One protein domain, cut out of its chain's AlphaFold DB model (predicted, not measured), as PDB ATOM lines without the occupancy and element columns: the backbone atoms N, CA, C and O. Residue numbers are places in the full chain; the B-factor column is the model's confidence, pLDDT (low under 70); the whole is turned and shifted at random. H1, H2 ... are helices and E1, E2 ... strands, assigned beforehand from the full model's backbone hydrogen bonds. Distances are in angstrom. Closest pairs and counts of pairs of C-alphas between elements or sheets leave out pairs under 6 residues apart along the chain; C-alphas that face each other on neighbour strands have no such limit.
ATOM      1  N   THR A  51     -84.603 113.629  33.499       86.81
ATOM      2  CA  THR A  51     -85.716 112.800  33.015       86.81
ATOM      3  C   THR A  51     -85.448 112.392  31.569       86.81
ATOM      4  O   THR A  51     -85.207 113.247  30.719       86.81
ATOM      5  N   TYR A  52     -85.518 111.095  31.288       90.19
ATOM      6  CA  TYR A  52     -85.434 110.520  29.952       90.19
ATOM      7  C   TYR A  52     -86.815 110.002  29.535       90.19
ATOM      8  O   TYR A  52     -87.374 109.116  30.184       90.19
ATOM      9  N   SER A  53     -87.358 110.556  28.457       83.25
ATOM     10  CA  SER A  53     -88.703 110.319  27.929       83.25
ATOM     11  C   SER A  53     -88.627 109.411  26.702       83.25
ATOM     12  O   SER A  53     -87.805 109.623  25.809       83.25
ATOM     13  N   ARG A  54     -89.444 108.358  26.651       85.38
ATOM     14  CA  ARG A  54     -89.328 107.315  25.626       85.38
ATOM     15  C   ARG A  54     -89.926 107.751  24.288       85.38
ATOM     16  O   ARG A  54     -91.144 107.739  24.132       85.38
ATOM     17  N   PHE A  55     -89.076 108.016  23.298       72.44
ATOM     18  CA  PHE A  55     -89.502 108.269  21.915       72.44
ATOM     19  C   PHE A  55     -89.630 106.986  21.076       72.44
ATOM     20  O   PHE A  55     -90.192 107.017  19.986       72.44
ATOM     21  N   MET A  56     -89.106 105.850  21.556       73.06
ATOM     22  CA  MET A  56     -89.085 104.596  20.801       73.06
ATOM     23  C   MET A  56     -89.168 103.366  21.716       73.06
ATOM     24  O   MET A  56     -88.388 103.222  22.657       73.06
ATOM     25  N   GLU A  57     -90.085 102.449  21.409       78.00
ATOM     26  CA  GLU A  57     -90.140 101.092  21.968       78.00
ATOM     27  C   GLU A  57     -90.209 100.077  20.829       78.00
ATOM     28  O   GLU A  57     -90.980 100.232  19.884       78.00
ATOM     29  N   LEU A  58     -89.399  99.030  20.947       67.19
ATOM     30  CA  LEU A  58     -89.262  97.948  19.988       67.19
ATOM     31  C   LEU A  58     -89.450  96.660  20.777       67.19
ATOM     32  O   LEU A  58     -88.529  96.171  21.424       67.19
ATOM     33  N   SER A  59     -90.680  96.162  20.793       65.81
ATOM     34  CA  SER A  59     -91.054  94.950  21.511       65.81
ATOM     35  C   SER A  59     -92.155  94.242  20.741       65.81
ATOM     36  O   SER A  59     -93.139  94.873  20.363       65.81
ATOM     37  N   GLU A  60     -92.029  92.929  20.554       56.00
ATOM     38  CA  GLU A  60     -93.074  92.102  19.931       56.00
ATOM     39  C   GLU A  60     -94.388  92.104  20.735       56.00
ATOM     40  O   GLU A  60     -95.452  91.819  20.188       56.00
ATOM     41  N   LYS A  61     -94.316  92.427  22.036       55.47
ATOM     42  CA  LYS A  61     -95.458  92.441  22.965       55.47
ATOM     43  C   LYS A  61     -95.978  93.856  23.251       55.47
ATOM     44  O   LYS A  61     -97.177  94.023  23.440       55.47
ATOM     45  N   GLY A  62     -95.094  94.860  23.210       54.06
ATOM     46  CA  GLY A  62     -95.412  96.282  23.393       54.06
ATOM     47  C   GLY A  62     -95.724  96.686  24.840       54.06
ATOM     48  O   GLY A  62     -96.211  95.883  25.630       54.06
ATOM     49  N   ASN A  63     -95.456  97.950  25.188       60.84
ATOM     50  CA  ASN A  63     -95.603  98.518  26.537       60.84
ATOM     51  C   ASN A  63     -94.908  97.697  27.649       60.84
ATOM     52  O   ASN A  63     -95.373  97.688  28.784       60.84
ATOM     53  N   LEU A  64     -93.799  97.015  27.334       74.06
ATOM     54  CA  LEU A  64     -92.961  96.345  28.337       74.06
ATOM     55  C   LEU A  64     -91.954  97.320  28.959       74.06
ATOM     56  O   LEU A  64     -91.547  97.166  30.108       74.06
ATOM     57  N   CYS A  65     -91.538  98.335  28.202       84.19
ATOM     58  CA  CYS A  65     -90.757  99.437  28.738       84.19
ATOM     59  C   CYS A  65     -91.638 100.438  29.506       84.19
ATOM     60  O   CYS A  65     -92.785 100.670  29.109       84.19
ATOM     61  N   PRO A  66     -91.082 101.131  30.514       87.88
ATOM     62  CA  PRO A  66     -91.687 102.341  31.056       87.88
ATOM     63  C   PRO A  66     -91.640 103.489  30.036       87.88
ATOM     64  O   PRO A  66     -90.864 103.461  29.074       87.88
ATOM     65  N   ARG A  67     -92.484 104.503  30.218       83.06
ATOM     66  CA  ARG A  67     -92.531 105.727  29.394       83.06
ATOM     67  C   ARG A  67     -91.428 106.719  29.757       83.06
ATOM     68  O   ARG A  67     -90.960 107.456  28.893       83.06
ATOM     69  N   THR A  68     -90.994 106.713  31.009       85.44
ATOM     70  CA  THR A  68     -90.018 107.636  31.584       85.44
ATOM     71  C   THR A  68     -89.004 106.896  32.450       85.44
ATOM     72  O   THR A  68     -89.334 105.943  33.161       85.44
ATOM     73  N   ILE A  69     -87.755 107.353  32.421       92.12
ATOM     74  CA  ILE A  69     -86.695 106.955  33.351       92.12
ATOM     75  C   ILE A  69     -86.065 108.242  33.877       92.12
ATOM     76  O   ILE A  69     -85.476 108.991  33.107       92.12
ATOM     77  N   LYS A  70     -86.182 108.523  35.176       91.50
ATOM     78  CA  LYS A  70     -85.540 109.682  35.808       91.50
ATOM     79  C   LYS A  70     -84.378 109.228  36.678       91.50
ATOM     80  O   LYS A  70     -84.582 108.474  37.628       91.50
ATOM     81  N   HIS A  71     -83.180 109.722  36.384       92.81
ATOM     82  CA  HIS A  71     -82.042 109.638  37.294       92.81
ATOM     83  C   HIS A  71     -82.090 110.843  38.238       92.81
ATOM     84  O   HIS A  71     -82.136 111.983  37.779       92.81
ATOM     85  N   LEU A  72     -82.111 110.583  39.546       89.19
ATOM     86  CA  LEU A  72     -82.191 111.583  40.620       89.19
ATOM     87  C   LEU A  72     -80.815 112.095  41.065       89.19
ATOM     88  O   LEU A  72     -80.726 113.116  41.737       89.19
ATOM     89  N   THR A  73     -79.743 111.405  40.681       88.06
ATOM     90  CA  THR A  73     -78.358 111.838  40.893       88.06
ATOM     91  C   THR A  73     -77.559 111.670  39.599       88.06
ATOM     92  O   THR A  73     -78.071 111.193  38.587       88.06
ATOM     93  N   ASN A  74     -76.289 112.069  39.624       84.19
ATOM     94  CA  ASN A  74     -75.321 111.795  38.557       84.19
ATOM     95  C   ASN A  74     -74.609 110.432  38.727       84.19
ATOM     96  O   ASN A  74     -73.703 110.098  37.963       84.19
ATOM     97  N   GLY A  75     -75.013 109.641  39.729       85.25
ATOM     98  CA  GLY A  75     -74.318 108.432  40.156       85.25
ATOM     99  C   GLY A  75     -72.974 108.707  40.845       85.25
ATOM    100  O   GLY A  75     -72.501 109.840  40.943       85.25
ATOM    101  N   VAL A  76     -72.350 107.642  41.344       85.44
ATOM    102  CA  VAL A  76     -71.048 107.674  42.024       85.44
ATOM    103  C   VAL A  76     -69.964 107.193  41.063       85.44
ATOM    104  O   VAL A  76     -69.945 106.023  40.668       85.44
ATOM    105  N   HIS A  77     -69.056 108.091  40.684       81.75
ATOM    106  CA  HIS A  77     -67.917 107.776  39.822       81.75
ATOM    107  C   HIS A  77     -66.752 107.185  40.635       81.75
ATOM    108  O   HIS A  77     -66.397 107.714  41.686       81.75
ATOM    109  N   ASN A  78     -66.138 106.110  40.143       80.75
ATOM    110  CA  ASN A  78     -64.936 105.489  40.706       80.75
ATOM    111  C   ASN A  78     -63.938 105.125  39.582       80.75
ATOM    112  O   ASN A  78     -64.118 105.505  38.427       80.75
ATOM    113  N   SER A  79     -62.865 104.401  39.908       77.88
ATOM    114  CA  SER A  79     -61.864 103.927  38.936       77.88
ATOM    115  C   SER A  79     -62.384 102.863  37.955       77.88
ATOM    116  O   SER A  79     -61.728 102.584  36.956       77.88
ATOM    117  N   GLU A  80     -63.548 102.265  38.216       77.19
ATOM    118  CA  GLU A  80     -64.134 101.204  37.392       77.19
ATOM    119  C   GLU A  80     -65.211 101.714  36.422       77.19
ATOM    120  O   GLU A  80     -65.569 100.982  35.493       77.19
ATOM    121  N   GLY A  81     -65.735 102.924  36.652       84.25
ATOM    122  CA  GLY A  81     -66.826 103.547  35.904       84.25
ATOM    123  C   GLY A  81     -67.721 104.434  36.784       84.25
ATOM    124  O   GLY A  81     -67.279 105.018  37.771       84.25
ATOM    125  N   MET A  82     -69.002 104.523  36.433       88.25
ATOM    126  CA  MET A  82     -70.045 105.188  37.215       88.25
ATOM    127  C   MET A  82     -71.061 104.160  37.733       88.25
ATOM    128  O   MET A  82     -71.426 103.213  37.038       88.25
ATOM    129  N   ASN A  83     -71.508 104.345  38.973       90.25
ATOM    130  CA  ASN A  83     -72.466 103.484  39.655       90.25
ATOM    131  C   ASN A  83     -73.707 104.301  40.031       90.25
ATOM    132  O   ASN A  83     -73.623 105.166  40.900       90.25
ATOM    133  N   MET A  84     -74.853 104.011  39.416       91.31
ATOM    134  CA  MET A  84     -76.142 104.619  39.753       91.31
ATOM    135  C   MET A  84     -76.912 103.672  40.689       91.31
ATOM    136  O   MET A  84     -77.318 102.594  40.242       91.31
ATOM    137  N   PRO A  85     -77.106 104.003  41.980       92.38
ATOM    138  CA  PRO A  85     -77.928 103.196  42.882       92.38
ATOM    139  C   PRO A  85     -79.361 103.089  42.353       92.38
ATOM    140  O   PRO A  85     -79.915 104.086  41.900       92.38
ATOM    141  N   HIS A  86     -80.000 101.920  42.445       94.06
ATOM    142  CA  HIS A  86     -81.385 101.757  41.971       94.06
ATOM    143  C   HIS A  86     -82.353 102.716  42.679       94.06
ATOM    144  O   HIS A  86     -83.178 103.326  42.013       94.06
ATOM    145  N   LYS A  87     -82.178 102.959  43.985       92.56
ATOM    146  CA  LYS A  87     -82.940 103.969  44.747       92.56
ATOM    147  C   LYS A  87     -82.853 105.410  44.202       92.56
ATOM    148  O   LYS A  87     -83.720 106.223  44.509       92.56
ATOM    149  N   ASP A  88     -81.834 105.726  43.397       93.56
ATOM    150  CA  ASP A  88     -81.651 107.030  42.748       93.56
ATOM    151  C   ASP A  88     -82.284 107.046  41.335       93.56
ATOM    152  O   ASP A  88     -82.093 107.991  40.571       93.56
ATOM    153  N   ILE A  89     -83.045 106.007  40.970       93.88
ATOM    154  CA  ILE A  89     -83.750 105.857  39.694       93.88
ATOM    155  C   ILE A  89     -85.259 105.782  39.966       93.88
ATOM    156  O   ILE A  89     -85.721 105.044  40.842       93.88
ATOM    157  N   ARG A  90     -86.045 106.524  39.180       92.69
ATOM    158  CA  ARG A  90     -87.502 106.357  39.076       92.69
ATOM    159  C   ARG A  90     -87.865 105.916  37.662       92.69
ATOM    160  O   ARG A  90     -87.280 106.413  36.702       92.69
ATOM    161  N   GLN A  91     -88.834 105.020  37.525       92.00
ATOM    162  CA  GLN A  91     -89.414 104.622  36.240       92.00
ATOM    163  C   GLN A  91     -90.934 104.790  36.339       92.00
ATOM    164  O   GLN A  91     -91.535 104.304  37.293       92.00
ATOM    165  N   ASP A  92     -91.532 105.568  35.432       84.62
ATOM    166  CA  ASP A  92     -92.953 105.978  35.473       84.62
ATOM    167  C   ASP A  92     -93.423 106.463  36.852       84.62
ATOM    168  O   ASP A  92     -94.432 106.040  37.408       84.62
ATOM    169  N   GLY A  93     -92.616 107.350  37.441       83.12
ATOM    170  CA  GLY A  93     -92.841 107.915  38.770       83.12
ATOM    171  C   GLY A  93     -92.520 106.973  39.938       83.12
ATOM    172  O   GLY A  93     -92.230 107.466  41.029       83.12
ATOM    173  N   ALA A  94     -92.479 105.655  39.750       87.19
ATOM    174  CA  ALA A  94     -92.144 104.707  40.809       87.19
ATOM    175  C   ALA A  94     -90.628 104.658  41.072       87.19
ATOM    176  O   ALA A  94     -89.834 104.453  40.155       87.19
ATOM    177  N   THR A  95     -90.210 104.832  42.328       91.19
ATOM    178  CA  THR A  95     -88.807 104.652  42.746       91.19
ATOM    179  C   THR A  95     -88.435 103.174  42.731       91.19
ATOM    180  O   THR A  95     -89.217 102.337  43.184       91.19
ATOM    181  N   CYS A  96     -87.247 102.835  42.230       93.31
ATOM    182  CA  CYS A  96     -86.804 101.446  42.198       93.31
ATOM    183  C   CYS A  96     -86.392 100.965  43.599       93.31
ATOM    184  O   CYS A  96     -85.564 101.590  44.260       93.31
ATOM    185  N   MET A  97     -86.975  99.855  44.061       84.00
ATOM    186  CA  MET A  97     -86.947  99.461  45.484       84.00
ATOM    187  C   MET A  97     -85.798  98.520  45.874       84.00
ATOM    188  O   MET A  97     -85.586  98.261  47.056       84.00
ATOM    189  N   ASN A  98     -85.064  97.985  44.899       83.69
ATOM    190  CA  ASN A  98     -84.028  96.985  45.147       83.69
ATOM    191  C   ASN A  98     -82.708  97.646  45.575       83.69
ATOM    192  O   ASN A  98     -82.342  98.701  45.063       83.69
ATOM    193  N   ASN A  99     -81.922  96.981  46.430       82.81
ATOM    194  CA  ASN A  99     -80.582  97.433  46.851       82.81
ATOM    195  C   ASN A  99     -79.500  97.265  45.753       82.81
ATOM    196  O   ASN A  99     -78.332  97.014  46.044       82.81
ATOM    197  N   GLY A 100     -79.896  97.346  44.482       89.81
ATOM    198  CA  GLY A 100     -79.029  97.183  43.324       89.81
ATOM    199  C   GLY A 100     -78.358  98.477  42.868       89.81
ATOM    200  O   GLY A 100     -78.600  99.571  43.387       89.81
ATOM    201  N   LYS A 101     -77.511  98.341  41.847       90.62
ATOM    202  CA  LYS A 101     -76.889  99.454  41.131       90.62
ATOM    203  C   LYS A 101     -76.780  99.133  39.642       90.62
ATOM    204  O   LYS A 101     -76.395  98.024  39.275       90.62
ATOM    205  N   LEU A 102     -77.042 100.134  38.809       91.50
ATOM    206  CA  LEU A 102     -76.641 100.129  37.410       91.50
ATOM    207  C   LEU A 102     -75.171 100.568  37.346       91.50
ATOM    208  O   LEU A 102     -74.827 101.667  37.788       91.50
ATOM    209  N   SER A 103     -74.298  99.714  36.818       91.00
ATOM    210  CA  SER A 103     -72.859  99.985  36.702       91.00
ATOM    211  C   SER A 103     -72.483 100.219  35.240       91.00
ATOM    212  O   SER A 103     -72.527  99.292  34.434       91.00
ATOM    213  N   LEU A 104     -72.107 101.455  34.904       91.12
ATOM    214  CA  LEU A 104     -71.784 101.912  33.550       91.12
ATOM    215  C   LEU A 104     -70.291 102.234  33.413       91.12
ATOM    216  O   LEU A 104     -69.692 102.826  34.307       91.12
ATOM    217  N   LYS A 105     -69.694 101.926  32.262       90.81
ATOM    218  CA  LYS A 105     -68.307 102.267  31.921       90.81
ATOM    219  C   LYS A 105     -68.275 103.188  30.709       90.81
ATOM    220  O   LYS A 105     -69.011 102.965  29.749       90.81
ATOM    221  N   TYR A 106     -67.427 104.213  30.747       89.31
ATOM    222  CA  TYR A 106     -67.215 105.080  29.590       89.31
ATOM    223  C   TYR A 106     -66.474 104.325  28.480       89.31
ATOM    224  O   TYR A 106     -65.509 103.604  28.746       89.31
ATOM    225  N   LYS A 107     -66.899 104.523  27.233       90.00
ATOM    226  CA  LYS A 107     -66.232 104.053  26.018       90.00
ATOM    227  C   LYS A 107     -66.331 105.110  24.925       90.00
ATOM    228  O   LYS A 107     -67.325 105.820  24.815       90.00
ATOM    229  N   ASN A 108     -65.304 105.174  24.078       88.44
ATOM    230  CA  ASN A 108     -65.322 106.064  22.919       88.44
ATOM    231  C   ASN A 108     -66.054 105.448  21.713       88.44
ATOM    232  O   ASN A 108     -66.754 106.164  21.013       88.44
ATOM    233  N   LYS A 109     -65.903 104.135  21.481       90.00
ATOM    234  CA  LYS A 109     -66.578 103.358  20.423       90.00
ATOM    235  C   LYS A 109     -66.911 101.947  20.912       90.00
ATOM    236  O   LYS A 109     -66.313 101.482  21.884       90.00
ATOM    237  N   LEU A 110     -67.848 101.282  20.236       88.38
ATOM    238  CA  LEU A 110     -68.159  99.862  20.422       88.38
ATOM    239  C   LEU A 110     -67.602  99.057  19.239       88.38
ATOM    240  O   LEU A 110     -67.701  99.495  18.093       88.38
ATOM    241  N   ALA A 111     -67.023  97.886  19.506       88.50
ATOM    242  CA  ALA A 111     -66.637  96.954  18.446       88.50
ATOM    243  C   ALA A 111     -67.850  96.136  17.960       88.50
ATOM    244  O   ALA A 111     -68.812  95.951  18.704       88.50
ATOM    245  N   SER A 112     -67.787  95.596  16.734       85.06
ATOM    246  CA  SER A 112     -68.845  94.743  16.151       85.06
ATOM    247  C   SER A 112     -69.269  93.617  17.100       85.06
ATOM    248  O   SER A 112     -70.440  93.492  17.447       85.06
ATOM    249  N   GLU A 113     -68.282  92.872  17.596       87.19
ATOM    250  CA  GLU A 113     -68.443  91.746  18.521       87.19
ATOM    251  C   GLU A 113     -69.106  92.158  19.846       87.19
ATOM    252  O   GLU A 113     -69.844  91.384  20.451       87.19
ATOM    253  N   GLU A 114     -68.890  93.397  20.298       87.12
ATOM    254  CA  GLU A 114     -69.517  93.923  21.513       87.12
ATOM    255  C   GLU A 114     -70.967  94.356  21.277       87.12
ATOM    256  O   GLU A 114     -71.801  94.181  22.165       87.12
ATOM    257  N   ILE A 115     -71.294  94.868  20.085       85.94
ATOM    258  CA  ILE A 115     -72.682  95.133  19.681       85.94
ATOM    259  C   ILE A 115     -73.460  93.813  19.603       85.94
ATOM    260  O   ILE A 115     -74.575  93.717  20.114       85.94
ATOM    261  N   GLU A 116     -72.850  92.779  19.028       85.31
ATOM    262  CA  GLU A 116     -73.417  91.430  18.949       85.31
ATOM    263  C   GLU A 116     -73.607  90.821  20.342       85.31
ATOM    264  O   GLU A 116     -74.706  90.380  20.670       85.31
ATOM    265  N   LYS A 117     -72.587  90.876  21.205       85.81
ATOM    266  CA  LYS A 117     -72.647  90.307  22.559       85.81
ATOM    267  C   LYS A 117     -73.633  91.025  23.485       85.81
ATOM    268  O   LYS A 117     -74.346  90.363  24.233       85.81
ATOM    269  N   LEU A 118     -73.660  92.359  23.477       83.88
ATOM    270  CA  LEU A 118     -74.482  93.142  24.409       83.88
ATOM    271  C   LEU A 118     -75.903  93.340  23.868       83.88
ATOM    272  O   LEU A 118     -76.884  93.023  24.543       83.88
ATOM    273  N   PHE A 119     -76.043  93.787  22.618       81.75
ATOM    274  CA  PHE A 119     -77.344  94.099  22.023       81.75
ATOM    275  C   PHE A 119     -77.962  92.939  21.228       81.75
ATOM    276  O   PHE A 119     -79.145  93.010  20.917       81.75
ATOM    277  N   GLY A 120     -77.235  91.849  20.954       78.62
ATOM    278  CA  GLY A 120     -77.742  90.700  20.182       78.62
ATOM    279  C   GLY A 120     -77.768  90.915  18.663       78.62
ATOM    280  O   GLY A 120     -78.247  90.056  17.927       78.62
ATOM    281  N   LEU A 121     -77.270  92.057  18.176       79.56
ATOM    282  CA  LEU A 121     -77.509  92.527  16.808       79.56
ATOM    283  C   LEU A 121     -76.479  91.950  15.825       79.56
ATOM    284  O   LEU A 121     -75.429  92.549  15.572       79.56
ATOM    285  N   SER A 122     -76.810  90.783  15.272       72.06
ATOM    286  CA  SER A 122     -76.034  90.043  14.263       72.06
ATOM    287  C   SER A 122     -75.560  90.909  13.074       72.06
ATOM    288  O   SER A 122     -76.276  91.822  12.656       72.06
ATOM    289  N   PRO A 123     -74.414  90.601  12.429       71.06
ATOM    290  CA  PRO A 123     -74.034  91.201  11.144       71.06
ATOM    291  C   PRO A 123     -75.065  90.969  10.032       71.06
ATOM    292  O   PRO A 123     -75.175  91.779   9.113       71.06
ATOM    293  N   HIS A 124     -75.838  89.883  10.132       68.62
ATOM    294  CA  HIS A 124     -76.897  89.505   9.193       68.62
ATOM    295  C   HIS A 124     -78.294  89.966   9.639       68.62
ATOM    296  O   HIS A 124     -79.295  89.557   9.048       68.62
ATOM    297  N   ALA A 125     -78.374  90.810  10.672       63.56
ATOM    298  CA  ALA A 125     -79.620  91.400  11.137       63.56
ATOM    299  C   ALA A 125     -80.333  92.179  10.016       63.56
ATOM    300  O   ALA A 125     -79.703  92.832   9.176       63.56
ATOM    301  N   SER A 126     -81.665  92.118  10.007       52.28
ATOM    302  CA  SER A 126     -82.499  92.685   8.942       52.28
ATOM    303  C   SER A 126     -83.439  93.771   9.468       52.28
ATOM    304  O   SER A 126     -83.679  93.881  10.670       52.28
ATOM    305  N   GLY A 127     -83.950  94.612   8.565       63.59
ATOM    306  CA  GLY A 127     -84.855  95.703   8.925       63.59
ATOM    307  C   GLY A 127     -84.260  96.628   9.990       63.59
ATOM    308  O   GLY A 127     -83.208  97.229   9.783       63.59
ATOM    309  N   PHE A 128     -84.949  96.742  11.124       59.78
ATOM    310  CA  PHE A 128     -84.658  97.731  12.157       59.78
ATOM    311  C   PHE A 128     -83.384  97.446  12.978       59.78
ATOM    312  O   PHE A 128     -82.650  98.372  13.323       59.78
ATOM    313  N   GLU A 129     -83.076  96.180  13.268       68.75
ATOM    314  CA  GLU A 129     -81.880  95.800  14.039       68.75
ATOM    315  C   GLU A 129     -80.584  96.280  13.367       68.75
ATOM    316  O   GLU A 129     -79.665  96.770  14.030       68.75
ATOM    317  N   LYS A 130     -80.548  96.216  12.028       72.94
ATOM    318  CA  LYS A 130     -79.467  96.758  11.197       72.94
ATOM    319  C   LYS A 130     -79.276  98.262  11.425       72.94
ATOM    320  O   LYS A 130     -78.137  98.725  11.460       72.94
ATOM    321  N   SER A 131     -80.363  99.012  11.610       70.81
ATOM    322  CA  SER A 131     -80.314 100.454  11.864       70.81
ATOM    323  C   SER A 131     -79.731 100.776  13.241       70.81
ATOM    324  O   SER A 131     -78.828 101.604  13.313       70.81
ATOM    325  N   ILE A 132     -80.143 100.088  14.318       77.62
ATOM    326  CA  ILE A 132     -79.507 100.269  15.644       77.62
ATOM    327  C   ILE A 132     -78.033  99.871  15.597       77.62
ATOM    328  O   ILE A 132     -77.192 100.612  16.095       77.62
ATOM    329  N   ARG A 133     -77.694  98.739  14.968       84.44
ATOM    330  CA  ARG A 133     -76.301  98.296  14.803       84.44
ATOM    331  C   ARG A 133     -75.454  99.355  14.092       84.44
ATOM    332  O   ARG A 133     -74.347  99.641  14.533       84.44
ATOM    333  N   SER A 134     -75.989  99.964  13.034       82.19
ATOM    334  CA  SER A 134     -75.332 101.052  12.305       82.19
ATOM    335  C   SER A 134     -75.154 102.312  13.172       82.19
ATOM    336  O   SER A 134     -74.058 102.871  13.230       82.19
ATOM    337  N   VAL A 135     -76.175 102.700  13.947       85.19
ATOM    338  CA  VAL A 135     -76.090 103.821  14.905       85.19
ATOM    339  C   VAL A 135     -75.041 103.558  15.992       85.19
ATOM    340  O   VAL A 135     -74.198 104.415  16.240       85.19
ATOM    341  N   LEU A 136     -75.019 102.359  16.582       88.19
ATOM    342  CA  LEU A 136     -74.059 101.959  17.621       88.19
ATOM    343  C   LEU A 136     -72.599 101.899  17.132       88.19
ATOM    344  O   LEU A 136     -71.684 102.070  17.936       88.19
ATOM    345  N   LEU A 137     -72.372 101.690  15.830       88.75
ATOM    346  CA  LEU A 137     -71.055 101.827  15.184       88.75
ATOM    347  C   LEU A 137     -70.674 103.293  14.890       88.75
ATOM    348  O   LEU A 137     -69.491 103.596  14.709       88.75
ATOM    349  N   SER A 138     -71.658 104.195  14.824       86.56
ATOM    350  CA  SER A 138     -71.475 105.592  14.408       86.56
ATOM    351  C   SER A 138     -71.275 106.558  15.576       86.56
ATOM    352  O   SER A 138     -70.518 107.517  15.427       86.56
ATOM    353  N   ILE A 139     -71.918 106.299  16.721       88.81
ATOM    354  CA  ILE A 139     -71.824 107.130  17.932       88.81
ATOM    355  C   ILE A 139     -70.414 107.152  18.535       88.81
ATOM    356  O   ILE A 139     -69.659 106.178  18.459       88.81
ATOM    357  N   ASN A 140     -70.082 108.267  19.182       86.81
ATOM    358  CA  ASN A 140     -68.786 108.512  19.803       86.81
ATOM    359  C   ASN A 140     -68.988 109.045  21.229       86.81
ATOM    360  O   ASN A 140     -69.763 109.970  21.439       86.81
ATOM    361  N   GLY A 141     -68.275 108.481  22.206       86.44
ATOM    362  CA  GLY A 141     -68.310 108.935  23.604       86.44
ATOM    363  C   GLY A 141     -69.633 108.647  24.325       86.44
ATOM    364  O   GLY A 141     -70.598 109.410  24.269       86.44
ATOM    365  N   PHE A 142     -69.684 107.532  25.049       90.56
ATOM    366  CA  PHE A 142     -70.888 107.085  25.744       90.56
ATOM    367  C   PHE A 142     -70.560 106.258  26.990       90.56
ATOM    368  O   PHE A 142     -69.489 105.666  27.114       90.56
ATOM    369  N   TYR A 143     -71.518 106.180  27.906       91.25
ATOM    370  CA  TYR A 143     -71.489 105.265  29.042       91.25
ATOM    371  C   TYR A 143     -72.308 104.017  28.702       91.25
ATOM    372  O   TYR A 143     -73.460 104.145  28.307       91.25
ATOM    373  N   ILE A 144     -71.742 102.818  28.854       92.81
ATOM    374  CA  ILE A 144     -72.437 101.541  28.624       92.81
ATOM    375  C   ILE A 144     -72.199 100.560  29.774       92.81
ATOM    376  O   ILE A 144     -71.100 100.479  30.322       92.81
ATOM    377  N   GLY A 145     -73.215  99.787  30.134       91.50
ATOM    378  CA  GLY A 145     -73.109  98.731  31.134       91.50
ATOM    379  C   GLY A 145     -74.312  97.800  31.129       91.50
ATOM    380  O   GLY A 145     -75.163  97.879  30.242       91.50
ATOM    381  N   VAL A 146     -74.373  96.917  32.125       89.38
ATOM    382  CA  VAL A 146     -75.490  95.982  32.310       89.38
ATOM    383  C   VAL A 146     -75.972  95.983  33.756       89.38
ATOM    384  O   VAL A 146     -75.170  96.127  34.686       89.38
ATOM    385  N   GLU A 147     -77.275  95.787  33.939       91.56
ATOM    386  CA  GLU A 147     -77.870  95.547  35.252       91.56
ATOM    387  C   GLU A 147     -77.331  94.239  35.844       91.56
ATOM    388  O   GLU A 147     -77.473  93.163  35.259       91.56
ATOM    389  N   GLN A 148     -76.685  94.339  37.010       86.56
ATOM    390  CA  GLN A 148     -76.088  93.195  37.716       86.56
ATOM    391  C   GLN A 148     -77.128  92.399  38.518       86.56
ATOM    392  O   GLN A 148     -76.933  91.225  38.820       86.56
ATOM    393  N   VAL A 149     -78.230  93.053  38.882       90.00
ATOM    394  CA  VAL A 149     -79.374  92.490  39.604       90.00
ATOM    395  C   VAL A 149     -80.654  93.063  39.005       90.00
ATOM    396  O   VAL A 149     -80.620  94.124  38.384       90.00
ATOM    397  N   ILE A 150     -81.786  92.389  39.210       90.31
ATOM    398  CA  ILE A 150     -83.090  92.889  38.759       90.31
ATOM    399  C   ILE A 150     -83.349  94.301  39.311       90.31
ATOM    400  O   ILE A 150     -83.207  94.541  40.512       90.31
ATOM    401  N   ARG A 151     -83.759  95.227  38.444       91.88
ATOM    402  CA  ARG A 151     -84.249  96.559  38.814       91.88
ATOM    403  C   ARG A 151     -85.774  96.533  38.763       91.88
ATOM    404  O   ARG A 151     -86.328  96.280  37.700       91.88
ATOM    405  N   SER A 152     -86.446  96.750  39.892       91.69
ATOM    406  CA  SER A 152     -87.915  96.728  39.990       91.69
ATOM    407  C   SER A 152     -88.438  98.055  40.530       91.69
ATOM    408  O   SER A 152     -87.958  98.518  41.571       91.69
ATOM    409  N   CYS A 153     -89.370  98.677  39.805       92.44
ATOM    410  CA  CYS A 153     -89.870 100.031  40.043       92.44
ATOM    411  C   CYS A 153     -91.356 100.102  39.637       92.44
ATOM    412  O   CYS A 153     -91.693 100.294  38.463       92.44
ATOM    413  N   GLY A 154     -92.251  99.928  40.615       87.25
ATOM    414  CA  GLY A 154     -93.695  99.847  40.372       87.25
ATOM    415  C   GLY A 154     -94.055  98.651  39.486       87.25
ATOM    416  O   GLY A 154     -93.555  97.551  39.705       87.25
ATOM    417  N   ASP A 155     -94.882  98.887  38.467       81.38
ATOM    418  CA  ASP A 155     -95.268  97.868  37.477       81.38
ATOM    419  C   ASP A 155     -94.106  97.482  36.532       81.38
ATOM    420  O   ASP A 155     -94.167  96.460  35.848       81.38
ATOM    421  N   SER A 156     -93.045  98.301  36.462       82.81
ATOM    422  CA  SER A 156     -91.919  98.103  35.541       82.81
ATOM    423  C   SER A 156     -90.765  97.340  36.195       82.81
ATOM    424  O   SER A 156     -90.393  97.597  37.342       82.81
ATOM    425  N   SER A 157     -90.146  96.416  35.453       87.81
ATOM    426  CA  SER A 157     -88.902  95.780  35.892       87.81
ATOM    427  C   SER A 157     -87.973  95.432  34.732       87.81
ATOM    428  O   SER A 157     -88.412  95.043  33.650       87.81
ATOM    429  N   PHE A 158     -86.671  95.572  34.972       89.88
ATOM    430  CA  PHE A 158     -85.598  95.174  34.070       89.88
ATOM    431  C   PHE A 158     -84.789  94.050  34.724       89.88
ATOM    432  O   PHE A 158     -84.297  94.189  35.845       89.88
ATOM    433  N   ALA A 159     -84.666  92.922  34.026       86.94
ATOM    434  CA  ALA A 159     -83.925  91.752  34.487       86.94
ATOM    435  C   ALA A 159     -82.407  92.030  34.605       86.94
ATOM    436  O   ALA A 159     -81.915  92.997  34.009       86.94
ATOM    437  N   PRO A 160     -81.632  91.171  35.296       85.06
ATOM    438  CA  PRO A 160     -80.184  91.114  35.102       85.06
ATOM    439  C   PRO A 160     -79.832  90.969  33.611       85.06
ATOM    440  O   PRO A 160     -80.666  90.555  32.809       85.06
ATOM    441  N   GLU A 161     -78.606  91.334  33.235       83.94
ATOM    442  CA  GLU A 161     -78.127  91.383  31.838       83.94
ATOM    443  C   GLU A 161     -78.797  92.452  30.948       83.94
ATOM    444  O   GLU A 161     -78.364  92.660  29.810       83.94
ATOM    445  N   THR A 162     -79.788  93.201  31.455       90.62
ATOM    446  CA  THR A 162     -80.334  94.381  30.763       90.62
ATOM    447  C   THR A 162     -79.205  95.359  30.458       90.62
ATOM    448  O   THR A 162     -78.602  95.925  31.369       90.62
ATOM    449  N   THR A 163     -78.923  95.568  29.175       92.69
ATOM    450  CA  THR A 163     -77.894  96.498  28.707       92.69
ATOM    451  C   THR A 163     -78.458  97.912  28.686       92.69
ATOM    452  O   THR A 163     -79.544  98.139  28.152       92.69
ATOM    453  N   VAL A 164     -77.704  98.866  29.231       93.75
ATOM    454  CA  VAL A 164     -78.020 100.297  29.187       93.75
ATOM    455  C   VAL A 164     -76.840 101.048  28.579       93.75
ATOM    456  O   VAL A 164     -75.700 100.868  29.011       93.75
ATOM    457  N   LEU A 165     -77.118 101.903  27.596       94.00
ATOM    458  CA  LEU A 165     -76.177 102.857  27.008       94.00
ATOM    459  C   LEU A 165     -76.731 104.281  27.133       94.00
ATOM    460  O   LEU A 165     -77.930 104.490  26.984       94.00
ATOM    461  N   ILE A 166     -75.861 105.257  27.389       92.44
ATOM    462  CA  ILE A 166     -76.185 106.686  27.459       92.44
ATOM    463  C   ILE A 166     -75.147 107.462  26.638       92.44
ATOM    464  O   ILE A 166     -73.951 107.336  26.902       92.44
ATOM    465  N   THR A 167     -75.583 108.266  25.665       90.62
ATOM    466  CA  THR A 167     -74.724 109.126  24.826       90.62
ATOM    467  C   THR A 167     -75.279 110.553  24.713       90.62
ATOM    468  O   THR A 167     -76.481 110.756  24.859       90.62
ATOM    469  N   SER A 168     -74.419 111.543  24.455       86.12
ATOM    470  CA  SER A 168     -74.818 112.878  23.977       86.12
ATOM    471  C   SER A 168     -74.787 112.995  22.446       86.12
ATOM    472  O   SER A 168     -75.286 113.977  21.908       86.12
ATOM    473  N   ASP A 169     -74.246 111.995  21.739       84.69
ATOM    474  CA  ASP A 169     -74.170 111.929  20.275       84.69
ATOM    475  C   ASP A 169     -75.537 111.487  19.709       84.69
ATOM    476  O   ASP A 169     -75.767 110.319  19.385       84.69
ATOM    477  N   SER A 170     -76.498 112.419  19.690       80.31
ATOM    478  CA  SER A 170     -77.866 112.211  19.186       80.31
ATOM    479  C   SER A 170     -77.963 112.263  17.659       80.31
ATOM    480  O   SER A 170     -78.875 111.659  17.088       80.31
ATOM    481  N   ASP A 171     -77.022 112.927  16.984       78.06
ATOM    482  CA  ASP A 171     -77.052 113.143  15.534       78.06
ATOM    483  C   ASP A 171     -77.146 111.821  14.730       78.06
ATOM    484  O   ASP A 171     -77.978 111.753  13.820       78.06
ATOM    485  N   PRO A 172     -76.413 110.729  15.064       80.56
ATOM    486  CA  PRO A 172     -76.550 109.447  14.370       80.56
ATOM    487  C   PRO A 172     -77.940 108.817  14.524       80.56
ATOM    488  O   PRO A 172     -78.454 108.240  13.566       80.56
ATOM    489  N   PHE A 173     -78.581 108.955  15.693       78.44
ATOM    490  CA  PHE A 173     -79.960 108.495  15.900       78.44
ATOM    491  C   PHE A 173     -80.939 109.304  15.038       78.44
ATOM    492  O   PHE A 173     -81.796 108.717  14.378       78.44
ATOM    493  N   GLY A 174     -80.790 110.632  14.993       65.31
ATOM    494  CA  GLY A 174     -81.651 111.499  14.184       65.31
ATOM    495  C   GLY A 174     -81.555 111.168  12.693       65.31
ATOM    496  O   GLY A 174     -82.575 110.950  12.038       65.31
ATOM    497  N   GLN A 175     -80.326 111.016  12.185       70.06
ATOM    498  CA  GLN A 175     -80.045 110.684  10.785       70.06
ATOM    499  C   GLN A 175     -80.550 109.293  10.366       70.06
ATOM    500  O   GLN A 175     -81.056 109.145   9.257       70.06
ATOM    501  N   HIS A 176     -80.422 108.263  11.213       64.94
ATOM    502  CA  HIS A 176     -80.849 106.899  10.854       64.94
ATOM    503  C   HIS A 176     -82.340 106.620  11.055       64.94
ATOM    504  O   HIS A 176     -82.871 105.717  10.405       64.94
ATOM    505  N   PHE A 177     -83.015 107.355  11.942       65.56
ATOM    506  CA  PHE A 177     -84.433 107.136  12.242       65.56
ATOM    507  C   PHE A 177     -85.362 108.232  11.699       65.56
ATOM    508  O   PHE A 177     -86.575 108.106  11.838       65.56
ATOM    509  N   GLY A 178     -84.823 109.276  11.053       58.75
ATOM    510  CA  GLY A 178     -85.614 110.391  10.519       58.75
ATOM    511  C   GLY A 178     -86.251 111.242  11.619       58.75
ATOM    512  O   GLY A 178     -87.367 111.730  11.456       58.75
ATOM    513  N   ILE A 179     -85.568 111.373  12.762       59.62
ATOM    514  CA  ILE A 179     -86.076 112.064  13.952       59.62
ATOM    515  C   ILE A 179     -85.367 113.421  14.070       59.62
ATOM    516  O   ILE A 179     -84.172 113.443  14.378       59.62
ATOM    517  N   PRO A 180     -86.061 114.556  13.860       52.41
ATOM    518  CA  PRO A 180     -85.483 115.867  14.117       52.41
ATOM    519  C   PRO A 180     -85.423 116.104  15.628       52.41
ATOM    520  O   PRO A 180     -86.405 116.484  16.266       52.41
ATOM    521  N   PHE A 181     -84.255 115.860  16.216       60.69
ATOM    522  CA  PHE A 181     -83.970 116.317  17.569       60.69
ATOM    523  C   PHE A 181     -83.717 117.828  17.559       60.69
ATOM    524  O   PHE A 181     -82.944 118.334  16.747       60.69
ATOM    525  N   HIS A 182     -84.371 118.552  18.468       54.56
ATOM    526  CA  HIS A 182     -84.110 119.972  18.680       54.56
ATOM    527  C   HIS A 182     -82.965 120.127  19.689       54.56
ATOM    528  O   HIS A 182     -83.081 119.706  20.841       54.56
ATOM    529  N   GLY A 183     -81.848 120.702  19.235       64.31
ATOM    530  CA  GLY A 183     -80.574 120.648  19.956       64.31
ATOM    531  C   GLY A 183     -79.975 119.235  19.964       64.31
ATOM    532  O   GLY A 183     -80.366 118.383  19.170       64.31
ATOM    533  N   HIS A 184     -79.043 118.981  20.885       70.56
ATOM    534  CA  HIS A 184     -78.402 117.669  21.055       70.56
ATOM    535  C   HIS A 184     -78.865 117.016  22.374       70.56
ATOM    536  O   HIS A 184     -78.172 117.115  23.393       70.56
ATOM    537  N   PRO A 185     -80.060 116.392  22.419       81.31
ATOM    538  CA  PRO A 185     -80.527 115.681  23.601       81.31
ATOM    539  C   PRO A 185     -79.656 114.453  23.879       81.31
ATOM    540  O   PRO A 185     -79.056 113.855  22.983       81.31
ATOM    541  N   LYS A 186     -79.631 114.037  25.142       87.94
ATOM    542  CA  LYS A 186     -78.922 112.838  25.585       87.94
ATOM    543  C   LYS A 186     -79.797 111.628  25.272       87.94
ATOM    544  O   LYS A 186     -80.948 111.585  25.702       87.94
ATOM    545  N   ILE A 187     -79.269 110.652  24.542       89.62
ATOM    546  CA  ILE A 187     -79.984 109.416  24.215       89.62
ATOM    547  C   ILE A 187     -79.629 108.346  25.242       89.62
ATOM    548  O   ILE A 187     -78.458 108.018  25.426       89.62
ATOM    549  N   LEU A 188     -80.649 107.783  25.884       93.06
ATOM    550  CA  LEU A 188     -80.557 106.594  26.723       93.06
ATOM    551  C   LEU A 188     -81.203 105.427  25.967       93.06
ATOM    552  O   LEU A 188     -82.352 105.514  25.543       93.06
ATOM    553  N   LEU A 189     -80.463 104.335  25.789       92.19
ATOM    554  CA  LEU A 189     -80.892 103.117  25.107       92.19
ATOM    555  C   LEU A 189     -80.873 101.953  26.104       92.19
ATOM    556  O   LEU A 189     -79.836 101.664  26.696       92.19
ATOM    557  N   VAL A 190     -82.005 101.268  26.260       92.31
ATOM    558  CA  VAL A 190     -82.139 100.046  27.068       92.31
ATOM    559  C   VAL A 190     -82.403  98.858  26.148       92.31
ATOM    560  O   VAL A 190     -83.227  98.971  25.242       92.31
ATOM    561  N   LYS A 191     -81.766  97.711  26.401       88.75
ATOM    562  CA  LYS A 191     -82.058  96.428  25.744       88.75
ATOM    563  C   LYS A 191     -82.134  95.291  26.762       88.75
ATOM    564  O   LYS A 191     -81.202  95.108  27.541       88.75
ATOM    565  N   TYR A 192     -83.194  94.487  26.707       85.75
ATOM    566  CA  TYR A 192     -83.375  93.271  27.510       85.75
ATOM    567  C   TYR A 192     -84.168  92.218  26.724       85.75
ATOM    568  O   TYR A 192     -85.204  92.512  26.129       85.75
ATOM    569  N   GLY A 193     -83.668  90.979  26.680       79.19
ATOM    570  CA  GLY A 193     -84.193  89.960  25.763       79.19
ATOM    571  C   GLY A 193     -84.215  90.473  24.315       79.19
ATOM    572  O   GLY A 193     -83.203  90.972  23.826       79.19
ATOM    573  N   GLN A 194     -85.379  90.392  23.663       73.94
ATOM    574  CA  GLN A 194     -85.649  90.968  22.335       73.94
ATOM    575  C   GLN A 194     -86.246  92.392  22.383       73.94
ATOM    576  O   GLN A 194     -86.573  92.946  21.340       73.94
ATOM    577  N   THR A 195     -86.444  92.988  23.567       78.88
ATOM    578  CA  THR A 195     -86.998  94.346  23.681       78.88
ATOM    579  C   THR A 195     -85.884  95.388  23.740       78.88
ATOM    580  O   THR A 195     -84.958  95.270  24.543       78.88
ATOM    581  N   ALA A 196     -85.996  96.430  22.915       83.62
ATOM    582  CA  ALA A 196     -85.111  97.591  22.917       83.62
ATOM    583  C   ALA A 196     -85.925  98.893  22.970       83.62
ATOM    584  O   ALA A 196     -86.962  99.012  22.324       83.62
ATOM    585  N   CYS A 197     -85.474  99.880  23.741       86.06
ATOM    586  CA  CYS A 197     -86.196 101.136  23.946       86.06
ATOM    587  C   CYS A 197     -85.228 102.310  24.026       86.06
ATOM    588  O   CYS A 197     -84.261 102.254  24.788       86.06
ATOM    589  N   ALA A 198     -85.508 103.371  23.270       87.25
ATOM    590  CA  ALA A 198     -84.708 104.587  23.253       87.25
ATOM    591  C   ALA A 198     -85.500 105.774  23.821       87.25
ATOM    592  O   ALA A 198     -86.698 105.946  23.572       87.25
ATOM    593  N   TYR A 199     -84.796 106.572  24.616       89.25
ATOM    594  CA  TYR A 199     -85.318 107.685  25.390       89.25
ATOM    595  C   TYR A 199     -84.437 108.912  25.142       89.25
ATOM    596  O   TYR A 199     -83.212 108.806  25.140       89.25
ATOM    597  N   THR A 200     -85.047 110.075  24.951       87.69
ATOM    598  CA  THR A 200     -84.375 111.378  24.918       87.69
ATOM    599  C   THR A 200     -84.402 111.953  26.320       87.69
ATOM    600  O   THR A 200     -85.425 111.868  26.991       87.69
ATOM    601  N   SER A 201     -83.333 112.603  26.778       85.19
ATOM    602  CA  SER A 201     -83.486 113.570  27.866       85.19
ATOM    603  C   SER A 201     -84.538 114.594  27.441       85.19
ATOM    604  O   SER A 201     -84.375 115.192  26.372       85.19
ATOM    605  N   SER A 202     -85.580 114.808  28.250       66.88
ATOM    606  CA  SER A 202     -86.490 115.945  28.062       66.88
ATOM    607  C   SER A 202     -85.648 117.207  27.887       66.88
ATOM    608  O   SER A 202     -84.676 117.375  28.637       66.88
TER     609      SER A 202
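What this domain is: This is residues 51 to 202 of the 875 residues of the protein "Protein hedgehog" of Gracilariopsis chorda (UniProt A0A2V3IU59). A ten-stranded antiparallel sheet is curled like part of a barrel, and the tight link from E4 to E5 joins one end of the curl to the other. Three short helices lie outside the curl beyond E10, E11 and E12, with H2 and H3 side by side and H1 grazing the sheet, while the small hairpin of E8 and E9 sits near the edge strand E5. The sheet's order is E3, E4, E6, E7, E10, E11, E12, E1, E2, E5. The printed part has 152 residues, with three named helices and twelve named strands in the order E1 E2 E3 E4 E5 E6 H1 H2 E7 E8 E9 E10 H3 E11 E12, and its class is mixed, helices and strands. It is compact and rounded, with a radius of gyration of the C-alphas of 14.5 A and spans of 38 by 37 by 31 A.

How they stand to each other: The strongly twisted sheet runs, strand beside strand, through E3, residues 76 to 78; E4, residues 81 to 85; E6, residues 101 to 107; E7, residues 142 to 147; E10, residues 163 to 167; E11, residues 187 to 192; E12, residues 195 to 201; E1, residues 51 to 58; E2, residues 68 to 71; and E5, residues 89 to 91. From edge to edge the way across it turns by 173 degrees, and the strands' lines turn by 52 degrees. E10 and E11 are antiparallel at 171 degrees, with N 165 and O 189 within hydrogen-bond range at 2.9 A. The hairpin E11 and E12 has N 190 and O 197 at 2.9 A. E12 and E1 are antiparallel at 148 degrees, with N 53 and O 200 at 2.8 A; E1 bends by 59 degrees at residue 55. The hairpin E1 and E2 has N 52 and O 69 at 2.8 A, and E2 and the edge strand E5 have N 70 and O 90 at 2.8 A. On the other side of E10, E7 has N 143 and O 166 at 2.9 A, and E6 and E7 have N 105 and O 144 at 2.8 A. E4 and E6 have N 82 and O 104 at 2.8 A, and the hairpin E3 and E4, in which E3 is the sheet's other edge strand, has N 76 and O 83 at 2.8 A. E8, residues 151 to 153, and E9, residues 156 to 158, form a separate antiparallel hairpin, with N 151 and O 158 at 2.8 A; the closest C-alphas of E5 and E8 are those of Gln 91 and Cys 153, 6.0 A apart. H1, residues 112 to 119, only grazes the sheet, with its residues 118 to 119. H2, residues 128 to 138, only grazes it too, with its residues 128 to 136. H3, residues 171 to 177, is not on the sheet. H2 and H3 touch at a shallow tilt of 14 degrees, opposite ways, with the C-alphas of Val 135 and Pro 172 closest at 5.7 A. H1 and H2 only just touch, with 3 pairs of C-alphas within 8 A, the closest those of Ile 115 and Arg 133 at 6.8 A; their tilt is steep at 57 degrees. H1 and H3 are apart. In H1, H2 and H3 every O i to N i+4 pair is within hydrogen-bond range.

Where its parts are: E1 begins at C-alpha 51, (-85.716, 112.800, 33.015), and spans 20.1 A; E12 spans 20.0 A and ends at C-alpha 201, (-83.486, 113.570, 27.866). E6 measures 19.1 A, E11 16.8 A, E7 16.5 A, E10 13.6 A and E4 13.1 A. H2, the longest helix, begins at C-alpha 128, (-84.658, 97.731, 12.157), and spans 15.5 A.

The domain as a whole: The two C-alphas farthest apart are those of Met 97 and His 124, 39.0 A. The printed part has no cut, and no link is long. Mean pLDDT of the printed part is 82.5; residues 58 to 63, 124 to 129, 174, 176 to 183 and 202 are under 70.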